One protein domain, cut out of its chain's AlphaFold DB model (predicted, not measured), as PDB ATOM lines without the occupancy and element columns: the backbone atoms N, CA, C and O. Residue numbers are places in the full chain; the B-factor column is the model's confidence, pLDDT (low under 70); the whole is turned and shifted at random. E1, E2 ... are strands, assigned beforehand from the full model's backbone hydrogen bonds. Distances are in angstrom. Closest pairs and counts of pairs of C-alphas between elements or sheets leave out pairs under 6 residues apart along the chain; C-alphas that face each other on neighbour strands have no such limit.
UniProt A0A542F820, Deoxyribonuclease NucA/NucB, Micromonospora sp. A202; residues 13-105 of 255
ATOM      1  N   ALA A  13     118.340 271.311 330.375       95.06
ATOM      2  CA  ALA A  13     119.606 271.963 330.693       95.06
ATOM      3  C   ALA A  13     119.931 271.765 332.176       95.06
ATOM      4  O   ALA A  13     119.038 271.854 333.016       95.06
ATOM      5  N   GLN A  14     121.196 271.500 332.491       96.38
ATOM      6  CA  GLN A  14     121.685 271.388 333.865       96.38
ATOM      7  C   GLN A  14     123.166 271.735 333.944       96.38
ATOM      8  O   GLN A  14     123.873 271.735 332.932       96.38
ATOM      9  N   GLY A  15     123.657 271.986 335.151       95.25
ATOM     10  CA  GLY A  15     125.050 272.334 335.349       95.25
ATOM     11  C   GLY A  15     125.520 272.233 336.788       95.25
ATOM     12  O   GLY A  15     124.777 271.881 337.701       95.25
ATOM     13  N   THR A  16     126.796 272.533 336.975       95.00
ATOM     14  CA  THR A  16     127.454 272.571 338.277       95.00
ATOM     15  C   THR A  16     128.395 273.762 338.348       95.00
ATOM     16  O   THR A  16     129.009 274.159 337.355       95.00
ATOM     17  N   ALA A  17     128.530 274.325 339.543       96.56
ATOM     18  CA  ALA A  17     129.553 275.311 339.838       96.56
ATOM     19  C   ALA A  17     130.731 274.668 340.576       96.56
ATOM     20  O   ALA A  17     130.569 273.807 341.440       96.56
ATOM     21  N   THR A  18     131.933 275.130 340.258       96.56
ATOM     22  CA  THR A  18     133.179 274.780 340.942       96.56
ATOM     23  C   THR A  18     133.931 276.049 341.311       96.56
ATOM     24  O   THR A  18     133.679 277.118 340.753       96.56
ATOM     25  N   CYS A  19     134.846 275.949 342.272       96.06
ATOM     26  CA  CYS A  19     135.718 277.053 342.641       96.06
ATOM     27  C   CYS A  19     137.128 276.539 342.899       96.06
ATOM     28  O   CYS A  19     137.299 275.527 343.582       96.06
ATOM     29  N   THR A  20     138.129 277.221 342.348       95.94
ATOM     30  CA  THR A  20     139.546 276.919 342.572       95.94
ATOM     31  C   THR A  20     140.258 278.111 343.212       95.94
ATOM     32  O   THR A  20     139.902 279.271 342.987       95.94
ATOM     33  N   GLY A  21     141.271 277.825 344.035       95.44
ATOM     34  CA  GLY A  21     142.005 278.828 344.805       95.44
ATOM     35  C   GLY A  21     141.446 279.017 346.216       95.44
ATOM     36  O   GLY A  21     141.115 278.048 346.897       95.44
ATOM     37  N   ALA A  22     141.374 280.262 346.679       95.19
ATOM     38  CA  ALA A  22     140.986 280.612 348.043       95.19
ATOM     39  C   ALA A  22     139.460 280.659 348.233       95.19
ATOM     40  O   ALA A  22     138.912 281.652 348.718       95.19
ATOM     41  N   CYS A  23     138.764 279.602 347.821       96.25
ATOM     42  CA  CYS A  23     137.316 279.527 347.903       96.25
ATOM     43  C   CYS A  23     136.775 278.102 348.018       96.25
ATOM     44  O   CYS A  23     137.432 277.129 347.656       96.25
ATOM     45  N   THR A  24     135.530 278.001 348.474       96.56
ATOM     46  CA  THR A  24     134.704 276.796 348.414       96.56
ATOM     47  C   THR A  24     133.353 277.115 347.780       96.56
ATOM     48  O   THR A  24     132.864 278.245 347.862       96.56
ATOM     49  N   VAL A  25     132.734 276.117 347.145       96.38
ATOM     50  CA  VAL A  25     131.327 276.202 346.731       96.38
ATOM     51  C   VAL A  25     130.474 275.997 347.978       96.38
ATOM     52  O   VAL A  25     130.560 274.956 348.624       96.38
ATOM     53  N   ASN A  26     129.688 277.003 348.347       94.81
ATOM     54  CA  ASN A  26     128.774 276.938 349.485       94.81
ATOM     55  C   ASN A  26     127.451 276.275 349.100       94.81
ATOM     56  O   ASN A  26     126.936 275.440 349.836       94.81
ATOM     57  N   SER A  27     126.913 276.652 347.946       93.38
ATOM     58  CA  SER A  27     125.729 276.044 347.346       93.38
ATOM     59  C   SER A  27     125.760 276.268 345.840       93.38
ATOM     60  O   SER A  27     126.396 277.205 345.361       93.38
ATOM     61  N   SER A  28     125.102 275.386 345.096       92.81
ATOM     62  CA  SER A  28     124.880 275.531 343.661       92.81
ATOM     63  C   SER A  28     123.602 274.794 343.291       92.81
ATOM     64  O   SER A  28     123.426 273.643 343.692       92.81
ATOM     65  N   ASP A  29     122.725 275.448 342.544       91.44
ATOM     66  CA  ASP A  29     121.498 274.878 342.021       91.44
ATOM     67  C   ASP A  29     121.413 275.118 340.516       91.44
ATOM     68  O   ASP A  29     121.011 276.156 340.018       91.44
ATOM     69  N   PHE A  30     121.784 274.108 339.743       93.88
ATOM     70  CA  PHE A  30     121.407 274.073 338.336       93.88
ATOM     71  C   PHE A  30     120.925 272.678 337.979       93.88
ATOM     72  O   PHE A  30     121.515 271.945 337.184       93.88
ATOM     73  N   LEU A  31     119.842 272.304 338.656       92.88
ATOM     74  CA  LEU A  31     119.138 271.051 338.439       92.88
ATOM     75  C   LEU A  31     118.524 271.008 337.028       92.88
ATOM     76  O   LEU A  31     118.277 272.069 336.446       92.88
ATOM     77  N   PRO A  32     118.250 269.803 336.489       95.12
ATOM     78  CA  PRO A  32     117.646 269.645 335.171       95.12
ATOM     79  C   PRO A  32     116.355 270.444 334.996       95.12
ATOM     80  O   PRO A  32     115.364 270.224 335.691       95.12
ATOM     81  N   GLN A  33     116.366 271.340 334.011       95.00
ATOM     82  CA  GLN A  33     115.254 272.214 333.648       95.00
ATOM     83  C   GLN A  33     114.898 272.048 332.179       95.00
ATOM     84  O   GLN A  33     115.777 272.041 331.317       95.00
ATOM     85  N   ALA A  34     113.605 271.938 331.882       93.38
ATOM     86  CA  ALA A  34     113.134 271.805 330.511       93.38
ATOM     87  C   ALA A  34     113.462 273.051 329.686       93.38
ATOM     88  O   ALA A  34     113.193 274.173 330.108       93.38
ATOM     89  N   VAL A  35     113.997 272.843 328.486       90.38
ATOM     90  CA  VAL A  35     114.233 273.907 327.512       90.38
ATOM     91  C   VAL A  35     113.022 273.999 326.594       90.38
ATOM     92  O   VAL A  35     112.687 273.050 325.886       90.38
ATOM     93  N   THR A  36     112.364 275.151 326.594       85.25
ATOM     94  CA  THR A  36     111.237 275.463 325.711       85.25
ATOM     95  C   THR A  36     111.541 276.730 324.920       85.25
ATOM     96  O   THR A  36     112.514 277.431 325.184       85.25
ATOM     97  N   THR A  37     110.701 277.069 323.945       82.75
ATOM     98  CA  THR A  37     110.850 278.326 323.194       82.75
ATOM     99  C   THR A  37     110.476 279.571 323.999       82.75
ATOM    100  O   THR A  37     110.644 280.679 323.498       82.75
ATOM    101  N   THR A  38     109.910 279.409 325.196       85.12
ATOM    102  CA  THR A  38     109.279 280.495 325.961       85.12
ATOM    103  C   THR A  38     109.838 280.672 327.367       85.12
ATOM    104  O   THR A  38     109.391 281.577 328.063       85.12
ATOM    105  N   ASN A  39     110.776 279.831 327.812       84.88
ATOM    106  CA  ASN A  39     111.370 279.938 329.142       84.88
ATOM    107  C   ASN A  39     112.879 280.166 329.083       84.88
ATOM    108  O   ASN A  39     113.560 279.776 328.137       84.88
ATOM    109  N   GLN A  40     113.380 280.775 330.150       88.25
ATOM    110  CA  GLN A  40     114.796 280.842 330.461       88.25
ATOM    111  C   GLN A  40     115.114 279.748 331.485       88.25
ATOM    112  O   GLN A  40     114.294 279.459 332.357       88.25
ATOM    113  N   VAL A  41     116.274 279.109 331.337       90.81
ATOM    114  CA  VAL A  41     116.823 278.186 332.337       90.81
ATOM    115  C   VAL A  41     117.851 278.944 333.160       90.81
ATOM    116  O   VAL A  41     118.674 279.672 332.599       90.81
ATOM    117  N   GLU A  42     117.786 278.800 334.475       92.62
ATOM    118  CA  GLU A  42     118.595 279.588 335.402       92.62
ATOM    119  C   GLU A  42     119.212 278.681 336.460       92.62
ATOM    120  O   GLU A  42     118.633 277.668 336.846       92.62
ATOM    121  N   GLY A  43     120.403 279.035 336.919       92.31
ATOM    122  CA  GLY A  43     121.024 278.373 338.051       92.31
ATOM    123  C   GLY A  43     121.890 279.346 338.823       92.31
ATOM    124  O   GLY A  43     122.488 280.250 338.234       92.31
ATOM    125  N   GLU A  44     121.948 279.166 340.136       94.69
ATOM    126  CA  GLU A  44     122.683 280.036 341.039       94.69
ATOM    127  C   GLU A  44     123.758 279.248 341.790       94.69
ATOM    128  O   GLU A  44     123.728 278.026 341.949       94.69
ATOM    129  N   ALA A  45     124.825 279.943 342.173       94.38
ATOM    130  CA  ALA A  45     125.871 279.366 342.990       94.38
ATOM    131  C   ALA A  45     126.456 280.431 343.894       94.38
ATOM    132  O   ALA A  45     126.765 281.544 343.471       94.38
ATOM    133  N   PHE A  46     126.664 280.038 345.142       94.44
ATOM    134  CA  PHE A  46     127.280 280.865 346.156       94.44
ATOM    135  C   PHE A  46     128.638 280.289 346.504       94.44
ATOM    136  O   PHE A  46     128.799 279.085 346.717       94.44
ATOM    137  N   PHE A  47     129.612 281.177 346.626       94.50
ATOM    138  CA  PHE A  47     130.984 280.831 346.953       94.50
ATOM    139  C   PHE A  47     131.367 281.476 348.280       94.50
ATOM    140  O   PHE A  47     130.918 282.575 348.605       94.50
ATOM    141  N   ARG A  48     132.210 280.798 349.057       94.62
ATOM    142  CA  ARG A  48     132.813 281.352 350.272       94.62
ATOM    143  C   ARG A  48     134.310 281.477 350.086       94.62
ATOM    144  O   ARG A  48     134.939 280.548 349.594       94.62
ATOM    145  N   SER A  49     134.876 282.598 350.523       94.94
ATOM    146  CA  SER A  49     136.327 282.757 350.624       94.94
ATOM    147  C   SER A  49     136.892 281.864 351.727       94.94
ATOM    148  O   SER A  49     136.298 281.749 352.800       94.94
ATOM    149  N   THR A  50     138.073 281.298 351.495       95.62
ATOM    150  CA  THR A  50     138.898 280.690 352.551       95.62
ATOM    151  C   THR A  50     139.941 281.664 353.114       95.62
ATOM    152  O   THR A  50     140.499 281.412 354.180       95.62
ATOM    153  N   ALA A  51     140.169 282.808 352.457       94.44
ATOM    154  CA  ALA A  51     141.007 283.905 352.946       94.44
ATOM    155  C   ALA A  51     140.231 284.764 353.962       94.44
ATOM    156  O   ALA A  51     139.733 285.844 353.642       94.44
ATOM    157  N   THR A  52     140.061 284.234 355.176       92.12
ATOM    158  CA  THR A  52     139.265 284.861 356.250       92.12
ATOM    159  C   THR A  52     140.096 285.320 357.445       92.12
ATOM    160  O   THR A  52     139.627 286.136 358.240       92.12
ATOM    161  N   THR A  53     141.329 284.837 357.594       92.62
ATOM    162  CA  THR A  53     142.225 285.225 358.693       92.62
ATOM    163  C   THR A  53     142.866 286.581 358.420       92.62
ATOM    164  O   THR A  53     143.184 286.899 357.275       92.62
ATOM    165  N   ARG A  54     143.085 287.401 359.456       91.00
ATOM    166  CA  ARG A  54     143.708 288.723 359.286       91.00
ATOM    167  C   ARG A  54     145.079 288.595 358.615       91.00
ATOM    168  O   ARG A  54     145.883 287.753 359.003       91.00
ATOM    169  N   GLY A  55     145.327 289.430 357.613       89.12
ATOM    170  CA  GLY A  55     146.521 289.387 356.769       89.12
ATOM    171  C   GLY A  55     146.413 288.446 355.565       89.12
ATOM    172  O   GLY A  55     147.278 288.481 354.694       89.12
ATOM    173  N   SER A  56     145.367 287.616 355.479       93.00
ATOM    174  CA  SER A  56     145.201 286.705 354.346       93.00
ATOM    175  C   SER A  56     144.760 287.438 353.084       93.00
ATOM    176  O   SER A  56     143.957 288.372 353.113       93.00
ATOM    177  N   VAL A  57     145.295 286.971 351.961       93.31
ATOM    178  CA  VAL A  57     144.918 287.376 350.610       93.31
ATOM    179  C   VAL A  57     144.813 286.104 349.786       93.31
ATOM    180  O   VAL A  57     145.688 285.242 349.855       93.31
ATOM    181  N   GLY A  58     143.751 285.984 349.004       93.88
ATOM    182  CA  GLY A  58     143.518 284.837 348.151       93.88
ATOM    183  C   GLY A  58     142.754 285.213 346.892       93.88
ATOM    184  O   GLY A  58     142.028 286.201 346.847       93.88
ATOM    185  N   THR A  59     142.931 284.421 345.844       94.81
ATOM    186  CA  THR A  59     142.177 284.551 344.596       94.81
ATOM    187  C   THR A  59     141.242 283.366 344.446       94.81
ATOM    188  O   THR A  59     141.651 282.227 344.671       94.81
ATOM    189  N   ALA A  60     140.009 283.637 344.052       94.56
ATOM    190  CA  ALA A  60     138.955 282.675 343.803       94.56
ATOM    191  C   ALA A  60     138.588 282.717 342.317       94.56
ATOM    192  O   ALA A  60     138.245 283.772 341.782       94.56
ATOM    193  N   THR A  61     138.659 281.562 341.662       95.25
ATOM    194  CA  THR A  61     138.192 281.387 340.284       95.25
ATOM    195  C   THR A  61     136.971 280.485 340.316       95.25
ATOM    196  O   THR A  61     137.092 279.272 340.489       95.25
ATOM    197  N   ALA A  62     135.788 281.086 340.190       94.62
ATOM    198  CA  ALA A  62     134.548 280.344 340.016       94.62
ATOM    199  C   ALA A  62     134.461 279.819 338.578       94.62
ATOM    200  O   ALA A  62     134.968 280.439 337.648       94.62
ATOM    201  N   THR A  63     133.842 278.666 338.364       95.62
ATOM    202  CA  THR A  63     133.569 278.146 337.020       95.62
ATOM    203  C   THR A  63     132.239 277.423 337.020       95.62
ATOM    204  O   THR A  63     132.026 276.509 337.815       95.62
ATOM    205  N   TRP A  64     131.361 277.830 336.112       95.19
ATOM    206  CA  TRP A  64     130.127 277.136 335.788       95.19
ATOM    207  C   TRP A  64     130.364 276.180 334.635       95.19
ATOM    208  O   TRP A  64     130.927 276.582 333.624       95.19
ATOM    209  N   SER A  65     129.908 274.942 334.769       95.75
ATOM    210  CA  SER A  65     129.850 273.972 333.682       95.75
ATOM    211  C   SER A  65     128.395 273.605 333.440       95.75
ATOM    212  O   SER A  65     127.726 273.169 334.374       95.75
ATOM    213  N   TYR A  66     127.886 273.783 332.225       95.31
ATOM    214  CA  TYR A  66     126.516 273.398 331.883       95.31
ATOM    215  C   TYR A  66     126.461 272.584 330.599       95.31
ATOM    216  O   TYR A  66     127.306 272.707 329.714       95.31
ATOM    217  N   TYR A  67     125.455 271.727 330.506       95.56
ATOM    218  CA  TYR A  67     125.241 270.839 329.374       95.56
ATOM    219  C   TYR A  67     123.758 270.513 329.219       95.56
ATOM    220  O   TYR A  67     122.939 270.754 330.108       95.56
ATOM    221  N   PHE A  68     123.420 269.955 328.064       94.50
ATOM    222  CA  PHE A  68     122.069 269.559 327.714       94.50
ATOM    223  C   PHE A  68     121.955 268.039 327.633       94.50
ATOM    224  O   PHE A  68     122.891 267.347 327.225       94.50
ATOM    225  N   VAL A  69     120.780 267.521 327.967       94.00
ATOM    226  CA  VAL A  69     120.394 266.123 327.748       94.00
ATOM    227  C   VAL A  69     119.077 266.076 326.987       94.00
ATOM    228  O   VAL A  69     118.218 266.926 327.198       94.00
ATOM    229  N   ASN A  70     118.892 265.085 326.119       92.62
ATOM    230  CA  ASN A  70     117.609 264.809 325.473       92.62
ATOM    231  C   ASN A  70     117.470 263.286 325.289       92.62
ATOM    232  O   ASN A  70     118.432 262.662 324.836       92.62
ATOM    233  N   PRO A  71     116.306 262.678 325.582       90.81
ATOM    234  CA  PRO A  71     116.078 261.242 325.388       90.81
ATOM    235  C   PRO A  71     116.309 260.734 323.955       90.81
ATOM    236  O   PRO A  71     116.542 259.549 323.751       90.81
ATOM    237  N   SER A  72     116.234 261.623 322.963       89.44
ATOM    238  CA  SER A  72     116.467 261.321 321.547       89.44
ATOM    239  C   SER A  72     117.951 261.356 321.160       89.44
ATOM    240  O   SER A  72     118.285 261.059 320.015       89.44
ATOM    241  N   TRP A  73     118.845 261.776 322.062       88.81
ATOM    242  CA  TRP A  73     120.286 261.839 321.817       88.81
ATOM    243  C   TRP A  73     120.985 260.602 322.377       88.81
ATOM    244  O   TRP A  73     120.620 260.079 323.425       88.81
ATOM    245  N   VAL A  74     122.047 260.162 321.700       90.75
ATOM    246  CA  VAL A  74     122.875 259.027 322.149       90.75
ATOM    247  C   VAL A  74     123.713 259.344 323.392       90.75
ATOM    248  O   VAL A  74     124.145 258.434 324.091       90.75
ATOM    249  N   ALA A  75     123.963 260.629 323.656       92.31
ATOM    250  CA  ALA A  75     124.742 261.116 324.786       92.31
ATOM    251  C   ALA A  75     124.345 262.566 325.132       92.31
ATOM    252  O   ALA A  75     123.771 263.261 324.285       92.31
ATOM    253  N   PRO A  76     124.667 263.047 326.349       94.06
ATOM    254  CA  PRO A  76     124.612 264.469 326.679       94.06
ATOM    255  C   PRO A  76     125.457 265.323 325.726       94.06
ATOM    256  O   PRO A  76     126.416 264.838 325.120       94.06
ATOM    257  N   SER A  77     125.143 266.616 325.631       94.50
ATOM    258  CA  SER A  77     126.004 267.561 324.922       94.50
ATOM    259  C   SER A  77     127.366 267.681 325.608       94.50
ATOM    260  O   SER A  77     127.502 267.457 326.812       94.50
ATOM    261  N   THR A  78     128.374 268.124 324.860       95.88
ATOM    262  CA  THR A  78     129.639 268.556 325.461       95.88
ATOM    263  C   THR A  78     129.373 269.689 326.461       95.88
ATOM    264  O   THR A  78     128.640 270.622 326.111       95.88
ATOM    265  N   PRO A  79     129.929 269.631 327.686       95.69
ATOM    266  CA  PRO A  79     129.793 270.719 328.640       95.69
ATOM    267  C   PRO A  79     130.449 272.006 328.147       95.69
ATOM    268  O   PRO A  79     131.555 271.993 327.604       95.69
ATOM    269  N   VAL A  80     129.769 273.124 328.377       95.75
ATOM    270  CA  VAL A  80     130.288 274.473 328.170       95.75
ATOM    271  C   VAL A  80     130.699 275.030 329.522       95.75
ATOM    272  O   VAL A  80     129.925 274.979 330.476       95.75
ATOM    273  N   ASN A  81     131.916 275.568 329.595       96.19
ATOM    274  CA  ASN A  81     132.433 276.187 330.808       96.19
ATOM    275  C   ASN A  81     132.407 277.712 330.690       96.19
ATOM    276  O   ASN A  81     132.839 278.267 329.680       96.19
ATOM    277  N   VAL A  82     131.944 278.377 331.744       94.44
ATOM    278  CA  VAL A  82     131.943 279.832 331.886       94.44
ATOM    279  C   VAL A  82     132.700 280.186 333.155       94.44
ATOM    280  O   VAL A  82     132.330 279.775 334.256       94.44
ATOM    281  N   THR A  83     133.761 280.965 332.996       93.19
ATOM    282  CA  THR A  83     134.615 281.420 334.092       93.19
ATOM    283  C   THR A  83     134.480 282.939 334.193       93.19
ATOM    284  O   THR A  83     134.970 283.637 333.303       93.19
ATOM    285  N   PRO A  84     133.780 283.476 335.213       89.44
ATOM    286  CA  PRO A  84     133.774 284.913 335.469       89.44
ATOM    287  C   PRO A  84     135.181 285.431 335.831       89.44
ATOM    288  O   PRO A  84     136.071 284.630 336.133       89.44
ATOM    289  N   PRO A  85     135.377 286.766 335.831       90.94
ATOM    290  CA  PRO A  85     136.599 287.408 336.308       90.94
ATOM    291  C   PRO A  85     137.100 286.855 337.644       90.94
ATOM    292  O   PRO A  85     136.312 286.480 338.517       90.94
ATOM    293  N   VAL A  86     138.423 286.837 337.817       92.00
ATOM    294  CA  VAL A  86     139.031 286.344 339.055       92.00
ATOM    295  C   VAL A  86     138.677 287.285 340.201       92.00
ATOM    296  O   VAL A  86     138.974 288.483 340.181       92.00
ATOM    297  N   THR A  87     138.092 286.717 341.249       92.81
ATOM    298  CA  THR A  87     137.727 287.457 342.452       92.81
ATOM    299  C   THR A  87     138.870 287.371 343.446       92.81
ATOM    300  O   THR A  87     139.303 286.285 343.827       92.81
ATOM    301  N   ARG A  88     139.370 288.509 343.914       93.38
ATOM    302  CA  ARG A  88     140.250 288.531 345.076       93.38
ATOM    303  C   ARG A  88     139.406 288.588 346.331       93.38
ATOM    304  O   ARG A  88     138.565 289.465 346.448       93.38
ATOM    305  N   CYS A  89     139.698 287.726 347.289       93.56
ATOM    306  CA  CYS A  89     139.182 287.828 348.639       93.56
ATOM    307  C   CYS A  89     140.329 288.043 349.621       93.56
ATOM    308  O   CYS A  89     141.388 287.428 349.498       93.56
ATOM    309  N   ASP A  90     140.138 288.919 350.594       92.25
ATOM    310  CA  ASP A  90     141.170 289.260 351.558       92.25
ATOM    311  C   ASP A  90     140.584 289.676 352.905       92.25
ATOM    312  O   ASP A  90     139.439 290.115 353.019       92.25
ATOM    313  N   HIS A  91     141.425 289.582 353.926       93.00
ATOM    314  CA  HIS A  91     141.250 290.237 355.215       93.00
ATOM    315  C   HIS A  91     142.533 291.020 355.521       93.00
ATOM    316  O   HIS A  91     143.153 290.858 356.573       93.00
ATOM    317  N   ASN A  92     142.976 291.823 354.550       89.12
ATOM    318  CA  ASN A  92     144.290 292.468 354.569       89.12
ATOM    319  C   ASN A  92     144.234 293.982 354.306       89.12
ATOM    320  O   ASN A  92     145.218 294.584 353.876       89.12
ATOM    321  N   LEU A  93     143.085 294.615 354.550       88.19
ATOM    322  CA  LEU A  93     143.015 296.070 354.494       88.19
ATOM    323  C   LEU A  93     143.822 296.697 355.644       88.19
ATOM    324  O   LEU A  93     143.783 296.181 356.765       88.19
ATOM    325  N   PRO A  94     144.552 297.802 355.390       82.88
ATOM    326  CA  PRO A  94     145.280 298.516 356.432       82.88
ATOM    327  C   PRO A  94     144.377 298.992 357.581       82.88
ATOM    328  O   PRO A  94     143.175 299.203 357.419       82.88
ATOM    329  N   GLY A  95     144.984 299.232 358.745       79.12
ATOM    330  CA  GLY A  95     144.293 299.774 359.916       79.12
ATOM    331  C   GLY A  95     143.496 298.728 360.704       79.12
ATOM    332  O   GLY A  95     143.880 297.560 360.789       79.12
ATOM    333  N   ASN A  96     142.397 299.170 361.320       76.12
ATOM    334  CA  ASN A  96     141.563 298.364 362.222       76.12
ATOM    335  C   ASN A  96     140.407 297.646 361.512       76.12
ATOM    336  O   ASN A  96     139.426 297.288 362.158       76.12
ATOM    337  N   ASN A  97     140.496 297.432 360.197       78.38
ATOM    338  CA  ASN A  97     139.480 296.668 359.487       78.38
ATOM    339  C   ASN A  97     139.471 295.211 359.988       78.38
ATOM    340  O   ASN A  97     140.506 294.542 359.987       78.38
ATOM    341  N   THR A  98     138.308 294.748 360.447       81.06
ATOM    342  CA  THR A  98     138.089 293.407 361.014       81.06
ATOM    343  C   THR A  98     137.277 292.492 360.099       81.06
ATOM    344  O   THR A  98     136.937 291.373 360.490       81.06
ATOM    345  N   VAL A  99     136.936 292.957 358.892       86.88
ATOM    346  CA  VAL A  99     135.988 292.293 357.997       86.88
ATOM    347  C   VAL A  99     136.697 291.819 356.729       86.88
ATOM    348  O   VAL A  99     137.217 292.601 355.921       86.88
ATOM    349  N   ALA A 100     136.684 290.500 356.538       91.50
ATOM    350  CA  ALA A 100     137.070 289.877 355.282       91.50
ATOM    351  C   ALA A 100     136.059 290.229 354.179       91.50
ATOM    352  O   ALA A 100     134.859 290.311 354.432       91.50
ATOM    353  N   GLY A 101     136.531 290.410 352.953       91.56
ATOM    354  CA  GLY A 101     135.676 290.742 351.818       91.56
ATOM    355  C   GLY A 101     136.311 290.354 350.494       91.56
ATOM    356  O   GLY A 101     137.453 289.901 350.460       91.56
ATOM    357  N   CYS A 102     135.556 290.516 349.412       91.19
ATOM    358  CA  CYS A 102     135.980 290.135 348.073       91.19
ATOM    359  C   CYS A 102     135.727 291.261 347.068       91.19
ATOM    360  O   CYS A 102     134.727 291.965 347.184       91.19
ATOM    361  N   ILE A 103     136.607 291.396 346.076       90.75
ATOM    362  CA  ILE A 103     136.475 292.313 344.942       90.75
ATOM    363  C   ILE A 103     136.833 291.619 343.628       90.75
ATOM    364  O   ILE A 103     137.631 290.679 343.600       90.75
ATOM    365  N   ILE A 104     136.297 292.126 342.523       88.44
ATOM    366  CA  ILE A 104     136.735 291.759 341.174       88.44
ATOM    367  C   ILE A 104     137.856 292.723 340.788       88.44
ATOM    368  O   ILE A 104     137.618 293.920 340.666       88.44
ATOM    369  N   ARG A 105     139.086 292.225 340.617       75.31
ATOM    370  CA  ARG A 105     140.239 293.111 340.364       75.31
ATOM    371  C   ARG A 105     140.313 293.652 338.943       75.31
ATOM    372  O   ARG A 105     141.018 294.628 338.707       75.31
TER     373      ARG A 105
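This is residues 13 to 105 of the 255 residues of the protein "Deoxyribonuclease NucA/NucB" of Micromonospora sp. A202 (UniProt A0A542F820). This is a long, slender two-layered sandwich of strands, in which the long strand E4 runs through the body with E1 along one side of it and the short E5 and E6 one after the other along its other side, while the hairpin of E2 and E3 covers part of one face of E1 and E4. E7 pairs with E6 near one end, and loops reach out at both ends, residues 91 to 100 at one and residues 30 to 43 and 70 to 79 at the other. The printed part has 93 residues with no named helix and seven named strands, E1 to E7 in order along the chain; the class is all strand, though under half of the residues, 46 of 93, are in named strands. Both sheets are antiparallel, and the larger is branched and strongly twisted. The whole is loose, with a radius of gyration of the C-alphas of 17.3 A, and is a rod spanning 60 by 24 by 20 A.

E1, residues 13 to 21, begins at C-alpha 13 at (119.606, 271.963, 330.693) and is 27.3 A long. E2 is residues 23 to 29, 17.5 A, and E3 residues 44 to 49, 16.9 A. E4, residues 57 to 69, is the longest at 39.7 A and begins at C-alpha 57 at (144.918, 287.376, 350.610). E5 is residues 80 to 82, E6 residues 87 to 90, and E7 residues 101 to 104, ending at C-alpha 104 at (136.735, 291.759, 341.174).

E1 lies on one side of E4, E5 and E6 on the other side. The pairing is staggered: E4 pairs with E6 over residues 57 to 60, with E1 over 60 to 68 and with E5 over 64 to 66. E1 and E4 are antiparallel at 161 degrees, with N 16 and O 65 2.8 A apart, within hydrogen-bond range. In the hairpin of E4 and E5, N 82 and O 64 are within range at 2.8 A; between E4 and E6, N 60 and O 87 at 2.7 A; in the hairpin of E6 and E7, N 88 and O 103 at 2.8 A. E5 and E6 are apart. In the hairpin of E2 and E3, N 24 and O 48 are within range at 2.8 A. The two sheets form a sandwich, face to face, their best planes 35 degrees apart. The closest C-alphas of E1 and E2 are those of Ala 17 and Ser 28, 6.0 A apart.

The two C-alphas farthest apart, those of Ser 72 and Gly 95, are 61.0 A apart. The printed part has no cut. The link from E2 to E3, 14 residues, is long. The mean pLDDT of the printed part is 92.1, and no printed residue is under 70.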